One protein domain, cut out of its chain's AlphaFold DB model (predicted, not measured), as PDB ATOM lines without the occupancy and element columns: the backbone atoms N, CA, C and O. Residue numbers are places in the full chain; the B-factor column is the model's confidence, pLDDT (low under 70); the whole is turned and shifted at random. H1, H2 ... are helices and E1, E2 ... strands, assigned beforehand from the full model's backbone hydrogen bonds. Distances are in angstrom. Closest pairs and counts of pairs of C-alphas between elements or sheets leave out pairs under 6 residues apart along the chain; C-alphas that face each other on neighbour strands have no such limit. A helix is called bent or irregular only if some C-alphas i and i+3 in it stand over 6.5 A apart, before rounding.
ATOM      1  N   GLU A 126      84.563 -74.902  67.196       92.06
ATOM      2  CA  GLU A 126      85.768 -74.237  66.710       92.06
ATOM      3  C   GLU A 126      85.430 -72.807  66.300       92.06
ATOM      4  O   GLU A 126      84.539 -72.571  65.478       92.06
ATOM      5  N   ASP A 127      86.144 -71.841  66.872       89.00
ATOM      6  CA  ASP A 127      86.008 -70.446  66.473       89.00
ATOM      7  C   ASP A 127      86.638 -70.230  65.092       89.00
ATOM      8  O   ASP A 127      87.817 -70.501  64.876       89.00
ATOM      9  N   SER A 128      85.838 -69.751  64.147       89.62
ATOM     10  CA  SER A 128      86.261 -69.312  62.815       89.62
ATOM     11  C   SER A 128      85.870 -67.854  62.558       89.62
ATOM     12  O   SER A 128      85.792 -67.425  61.409       89.62
ATOM     13  N   THR A 129      85.593 -67.088  63.619       83.00
ATOM     14  CA  THR A 129      85.334 -65.650  63.527       83.00
ATOM     15  C   THR A 129      86.578 -64.973  62.962       83.00
ATOM     16  O   THR A 129      87.658 -65.128  63.535       83.00
ATOM     17  N   PRO A 130      86.465 -64.260  61.832       78.00
ATOM     18  CA  PRO A 130      87.615 -63.602  61.248       78.00
ATOM     19  C   PRO A 130      88.094 -62.450  62.133       78.00
ATOM     20  O   PRO A 130      87.299 -61.810  62.822       78.00
ATOM     21  N   ASP A 131      89.394 -62.167  62.069       71.44
ATOM     22  CA  ASP A 131      89.941 -60.927  62.617       71.44
ATOM     23  C   ASP A 131      89.402 -59.711  61.842       71.44
ATOM     24  O   ASP A 131      89.051 -59.811  60.661       71.44
ATOM     25  N   GLU A 132      89.389 -58.548  62.499       65.06
ATOM     26  CA  GLU A 132      88.903 -57.284  61.933       65.06
ATOM     27  C   GLU A 132      89.434 -57.022  60.516       65.06
ATOM     28  O   GLU A 132      90.630 -57.129  60.227       65.06
ATOM     29  N   GLY A 133      88.511 -56.663  59.620       58.94
ATOM     30  CA  GLY A 133      88.823 -56.283  58.244       58.94
ATOM     31  C   GLY A 133      89.225 -57.437  57.320       58.94
ATOM     32  O   GLY A 133      89.590 -57.177  56.173       58.94
ATOM     33  N   LYS A 134      89.153 -58.699  57.768       61.31
ATOM     34  CA  LYS A 134      89.464 -59.866  56.930       61.31
ATOM     35  C   LYS A 134      88.207 -60.696  56.658       61.31
ATOM     36  O   LYS A 134      87.458 -60.996  57.582       61.31
ATOM     37  N   PRO A 135      87.942 -61.109  55.409       61.56
ATOM     38  CA  PRO A 135      86.897 -62.089  55.156       61.56
ATOM     39  C   PRO A 135      87.292 -63.436  55.774       61.56
ATOM     40  O   PRO A 135      88.446 -63.859  55.690       61.56
ATOM     41  N   SER A 136      86.318 -64.135  56.359       61.59
ATOM     42  CA  SER A 136      86.489 -65.547  56.698       61.59
ATOM     43  C   SER A 136      86.646 -66.329  55.398       61.59
ATOM     44  O   SER A 136      85.665 -66.573  54.701       61.59
ATOM     45  N   GLY A 137      87.872 -66.736  55.064       65.25
ATOM     46  CA  GLY A 137      88.136 -67.725  54.011       65.25
ATOM     47  C   GLY A 137      87.759 -69.155  54.420       65.25
ATOM     48  O   GLY A 137      88.184 -70.108  53.774       65.25
ATOM     49  N   VAL A 138      87.033 -69.316  55.531       71.50
ATOM     50  CA  VAL A 138      86.696 -70.593  56.156       71.50
ATOM     51  C   VAL A 138      85.189 -70.815  56.095       71.50
ATOM     52  O   VAL A 138      84.413 -69.939  56.487       71.50
ATOM     53  N   ASP A 139      84.785 -72.008  55.661       84.88
ATOM     54  CA  ASP A 139      83.394 -72.454  55.707       84.88
ATOM     55  C   ASP A 139      82.954 -72.725  57.154       84.88
ATOM     56  O   ASP A 139      83.565 -73.516  57.880       84.88
ATOM     57  N   TYR A 140      81.849 -72.104  57.559       88.44
ATOM     58  CA  TYR A 140      81.163 -72.336  58.830       88.44
ATOM     59  C   TYR A 140      79.683 -72.620  58.565       88.44
ATOM     60  O   TYR A 140      79.128 -72.192  57.556       88.44
ATOM     61  N   LYS A 141      79.024 -73.366  59.460       89.81
ATOM     62  CA  LYS A 141      77.606 -73.761  59.290       89.81
ATOM     63  C   LYS A 141      76.649 -73.035  60.230       89.81
ATOM     64  O   LYS A 141      75.442 -73.019  59.983       89.81
ATOM     65  N   TYR A 142      77.182 -72.439  61.294       94.31
ATOM     66  CA  TYR A 142      76.394 -71.793  62.332       94.31
ATOM     67  C   TYR A 142      76.994 -70.453  62.745       94.31
ATOM     68  O   TYR A 142      78.212 -70.268  62.762       94.31
ATOM     69  N   ILE A 143      76.116 -69.544  63.151       93.69
ATOM     70  CA  ILE A 143      76.459 -68.358  63.932       93.69
ATOM     71  C   ILE A 143      76.174 -68.686  65.399       93.69
ATOM     72  O   ILE A 143      75.075 -69.138  65.723       93.69
ATOM     73  N   ARG A 144      77.141 -68.465  66.290       94.81
ATOM     74  CA  ARG A 144      77.014 -68.712  67.732       94.81
ATOM     75  C   ARG A 144      76.883 -67.401  68.496       94.81
ATOM     76  O   ARG A 144      77.636 -66.462  68.271       94.81
ATOM     77  N   CYS A 145      75.933 -67.330  69.421       94.75
ATOM     78  CA  CYS A 145      75.782 -66.171  70.292       94.75
ATOM     79  C   CYS A 145      76.857 -66.188  71.391       94.75
ATOM     80  O   CYS A 145      76.871 -67.125  72.180       94.75
ATOM     81  N   SER A 146      77.682 -65.147  71.523       92.75
ATOM     82  CA  SER A 146      78.704 -65.029  72.580       92.75
ATOM     83  C   SER A 146      78.140 -64.875  73.994       92.75
ATOM     84  O   SER A 146      78.890 -64.976  74.954       92.75
ATOM     85  N   MET A 147      76.839 -64.600  74.138       93.75
ATOM     86  CA  MET A 147      76.213 -64.373  75.447       93.75
ATOM     87  C   MET A 147      75.438 -65.587  75.958       93.75
ATOM     88  O   MET A 147      75.478 -65.879  77.145       93.75
ATOM     89  N   CYS A 148      74.689 -66.280  75.098       95.50
ATOM     90  CA  CYS A 148      73.861 -67.423  75.510       95.50
ATOM     91  C   CYS A 148      74.266 -68.744  74.856       95.50
ATOM     92  O   CYS A 148      73.615 -69.755  75.104       95.50
ATOM     93  N   ASN A 149      75.289 -68.737  74.000       96.38
ATOM     94  CA  ASN A 149      75.786 -69.889  73.251       96.38
ATOM     95  C   ASN A 149      74.782 -70.580  72.321       96.38
ATOM     96  O   ASN A 149      75.138 -71.587  71.714       96.38
ATOM     97  N   SER A 150      73.585 -70.015  72.131       97.19
ATOM     98  CA  SER A 150      72.640 -70.478  71.113       97.19
ATOM     99  C   SER A 150      73.259 -70.412  69.720       97.19
ATOM    100  O   SER A 150      74.017 -69.490  69.402       97.19
ATOM    101  N   LEU A 151      72.891 -71.376  68.885       96.69
ATOM    102  CA  LEU A 151      73.362 -71.526  67.517       96.69
ATOM    103  C   LEU A 151      72.250 -71.161  66.540       96.69
ATOM    104  O   LEU A 151      71.090 -71.519  66.737       96.69
ATOM    105  N   LYS A 152      72.618 -70.463  65.470       96.31
ATOM    106  CA  LYS A 152      71.749 -70.157  64.336       96.31
ATOM    107  C   LYS A 152      72.340 -70.780  63.070       96.31
ATOM    108  O   LYS A 152      73.416 -70.343  62.656       96.31
ATOM    109  N   PRO A 153      71.681 -71.774  62.449       94.19
ATOM    110  CA  PRO A 153      72.109 -72.310  61.160       94.19
ATOM    111  C   PRO A 153      72.131 -71.226  60.075       94.19
ATOM    112  O   PRO A 153      71.287 -70.323  60.078       94.19
ATOM    113  N   LEU A 154      73.055 -71.322  59.119       89.69
ATOM    114  CA  LEU A 154      73.028 -70.453  57.938       89.69
ATOM    115  C   LEU A 154      71.734 -70.645  57.136       89.69
ATOM    116  O   LEU A 154      71.240 -71.758  56.989       89.69
ATOM    117  N   GLY A 155      71.165 -69.540  56.652       88.19
ATOM    118  CA  GLY A 155      69.862 -69.530  55.974       88.19
ATOM    119  C   GLY A 155      68.646 -69.609  56.908       88.19
ATOM    120  O   GLY A 155      67.520 -69.511  56.432       88.19
ATOM    121  N   SER A 156      68.850 -69.735  58.224       92.44
ATOM    122  CA  SER A 156      67.783 -69.708  59.228       92.44
ATOM    123  C   SER A 156      67.803 -68.416  60.050       92.44
ATOM    124  O   SER A 156      68.841 -67.772  60.229       92.44
ATOM    125  N   ASN A 157      66.638 -68.061  60.597       90.00
ATOM    126  CA  ASN A 157      66.470 -66.983  61.576       90.00
ATOM    127  C   ASN A 157      66.262 -67.499  63.008       90.00
ATOM    128  O   ASN A 157      66.217 -66.702  63.947       90.00
ATOM    129  N   SER A 158      66.172 -68.817  63.185       94.56
ATOM    130  CA  SER A 158      65.919 -69.439  64.482       94.56
ATOM    131  C   SER A 158      67.220 -69.719  65.224       94.56
ATOM    132  O   SER A 158      68.141 -70.329  64.681       94.56
ATOM    133  N   TRP A 159      67.271 -69.273  66.477       96.94
ATOM    134  CA  TRP A 159      68.352 -69.565  67.412       96.94
ATOM    135  C   TRP A 159      67.931 -70.712  68.323       96.94
ATOM    136  O   TRP A 159      66.852 -70.658  68.910       96.94
ATOM    137  N   THR A 160      68.804 -71.696  68.480       96.12
ATOM    138  CA  THR A 160      68.505 -72.947  69.181       96.12
ATOM    139  C   THR A 160      69.593 -73.250  70.212       96.12
ATOM    140  O   THR A 160      70.754 -72.871  70.014       96.12
ATOM    141  N   ASP A 161      69.245 -73.876  71.340       96.19
ATOM    142  CA  ASP A 161      70.252 -74.333  72.304       96.19
ATOM    143  C   ASP A 161      71.110 -75.450  71.680       96.19
ATOM    144  O   ASP A 161      70.556 -76.349  71.046       96.19
ATOM    145  N   PRO A 162      72.446 -75.451  71.856       95.12
ATOM    146  CA  PRO A 162      73.294 -76.531  71.352       95.12
ATOM    147  C   PRO A 162      72.849 -77.934  71.784       95.12
ATOM    148  O   PRO A 162      73.022 -78.877  71.020       95.12
ATOM    149  N   ALA A 163      72.245 -78.075  72.969       92.81
ATOM    150  CA  ALA A 163      71.763 -79.364  73.462       92.81
ATOM    151  C   ALA A 163      70.642 -79.960  72.595       92.81
ATOM    152  O   ALA A 163      70.532 -81.177  72.500       92.81
ATOM    153  N   GLU A 164      69.845 -79.132  71.917       94.06
ATOM    154  CA  GLU A 164      68.774 -79.605  71.028       94.06
ATOM    155  C   GLU A 164      69.315 -80.190  69.711       94.06
ATOM    156  O   GLU A 164      68.580 -80.822  68.954       94.06
ATOM    157  N   LEU A 165      70.604 -79.988  69.414       92.06
ATOM    158  CA  LEU A 165      71.255 -80.545  68.229       92.06
ATOM    159  C   LEU A 165      71.806 -81.961  68.457       92.06
ATOM    160  O   LEU A 165      72.233 -82.587  67.486       92.06
ATOM    161  N   GLY A 166      71.750 -82.475  69.690       90.94
ATOM    162  CA  GLY A 166      72.152 -83.838  70.033       90.94
ATOM    163  C   GLY A 166      73.609 -84.140  69.673       90.94
ATOM    164  O   GLY A 166      74.507 -83.324  69.885       90.94
ATOM    165  N   ASP A 167      73.841 -85.305  69.072       92.75
ATOM    166  CA  ASP A 167      75.170 -85.798  68.697       92.75
ATOM    167  C   ASP A 167      75.839 -85.028  67.538       92.75
ATOM    168  O   ASP A 167      77.039 -85.186  67.288       92.75
ATOM    169  N   LYS A 168      75.106 -84.140  66.851       92.56
ATOM    170  CA  LYS A 168      75.607 -83.384  65.689       92.56
ATOM    171  C   LYS A 168      76.809 -82.502  66.011       92.56
ATOM    172  O   LYS A 168      77.567 -82.172  65.101       92.56
ATOM    173  N   LEU A 169      76.965 -82.106  67.275       94.12
ATOM    174  CA  LEU A 169      78.048 -81.238  67.747       94.12
ATOM    175  C   LEU A 169      79.178 -82.003  68.446       94.12
ATOM    176  O   LEU A 169      80.132 -81.376  68.905       94.12
ATOM    177  N   VAL A 170      79.117 -83.339  68.493       94.06
ATOM    178  CA  VAL A 170      80.212 -84.157  69.040       94.06
ATOM    179  C   VAL A 170      81.468 -83.986  68.194       94.06
ATOM    180  O   VAL A 170      82.573 -83.945  68.726       94.06
ATOM    181  N   LYS A 171      81.318 -83.833  66.876       93.38
ATOM    182  CA  LYS A 171      82.436 -83.478  65.999       93.38
ATOM    183  C   LYS A 171      82.687 -81.967  66.046       93.38
ATOM    184  O   LYS A 171      81.712 -81.209  66.063       93.38
ATOM    185  N   PRO A 172      83.960 -81.529  65.993       93.31
ATOM    186  CA  PRO A 172      84.289 -80.112  65.957       93.31
ATOM    187  C   PRO A 172      83.506 -79.379  64.867       93.31
ATOM    188  O   PRO A 172      83.524 -79.752  63.690       93.31
ATOM    189  N   THR A 173      82.760 -78.360  65.285       93.50
ATOM    190  CA  THR A 173      81.872 -77.589  64.421       93.50
ATOM    191  C   THR A 173      82.333 -76.144  64.378       93.50
ATOM    192  O   THR A 173      82.320 -75.441  65.388       93.50
ATOM    193  N   LYS A 174      82.705 -75.692  63.181       93.25
ATOM    194  CA  LYS A 174      83.129 -74.315  62.933       93.25
ATOM    195  C   LYS A 174      81.956 -73.349  63.009       93.25
ATOM    196  O   LYS A 174      80.920 -73.559  62.361       93.25
ATOM    197  N   VAL A 175      82.143 -72.276  63.768       93.06
ATOM    198  CA  VAL A 175      81.161 -71.202  63.943       93.06
ATOM    199  C   VAL A 175      81.819 -69.838  63.815       93.06
ATOM    200  O   VAL A 175      83.019 -69.696  64.031       93.06
ATOM    201  N   ILE A 176      81.009 -68.820  63.548       91.75
ATOM    202  CA  ILE A 176      81.388 -67.429  63.819       91.75
ATOM    203  C   ILE A 176      80.584 -66.902  65.004       91.75
ATOM    204  O   ILE A 176      79.425 -67.283  65.195       91.75
ATOM    205  N   TYR A 177      81.178 -66.016  65.793       90.75
ATOM    206  CA  TYR A 177      80.534 -65.429  66.958       90.75
ATOM    207  C   TYR A 177      79.792 -64.132  66.624       90.75
ATOM    208  O   TYR A 177      80.275 -63.270  65.890       90.75
ATOM    209  N   SER A 178      78.612 -63.977  67.220       90.56
ATOM    210  CA  SER A 178      77.815 -62.750  67.208       90.56
ATOM    211  C   SER A 178      76.995 -62.626  68.502       90.56
ATOM    212  O   SER A 178      77.193 -63.400  69.434       90.56
ATOM    213  N   VAL A 179      76.036 -61.704  68.582       90.69
ATOM    214  CA  VAL A 179      75.078 -61.606  69.694       90.69
ATOM    215  C   VAL A 179      73.658 -61.729  69.142       90.69
ATOM    216  O   VAL A 179      73.266 -61.006  68.230       90.69
TER     217      VAL A 179
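AT A GLANCE: This is residues 126 to 179 of the 192 residues of an uncharacterized protein of Thiomicrospira sp. ALE5 (UniProt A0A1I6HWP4). With little regular structure, this is a small sheet of three strands, with a loop within residues 126 to 141 reaching out at one end and short helix H1 at the other. The 54 printed residues, under half in named elements, run E1, E2, H1, E3; the sheet, E2 E1 E3, is mixed, as is the class. It is compact, radius of gyration of the C-alphas 11.2 A, spanning 33 by 22 by 20 A.

HOW THE PARTS SIT: E1, residues 142 to 145, is parallel to E3, residues 173 to 178; N 144 and O 176 are 2.8 A apart. E1 and E2, residues 151 to 153, form a hairpin; N 152 and O 143 are 2.8 A apart. H1, residues 162 to 169, only grazes the sheet, with residues 162 to 165; within hydrogen-bond range are 0 of 4 O i to N i+4 pairs, 3 of 5 O i to N i+3.

IN THESE COORDINATES: E1 begins at C-alpha 142 (76.394, -71.793, 62.332); E3, 15.6 A long, ends at C-alpha 178 (77.815, -62.750, 67.208). H1 is irregular: C-alphas 164 and 167 are 9.2 A apart.

THE WHOLE: The printed part has no cut. Residues 132 to 137 have pLDDT under 70.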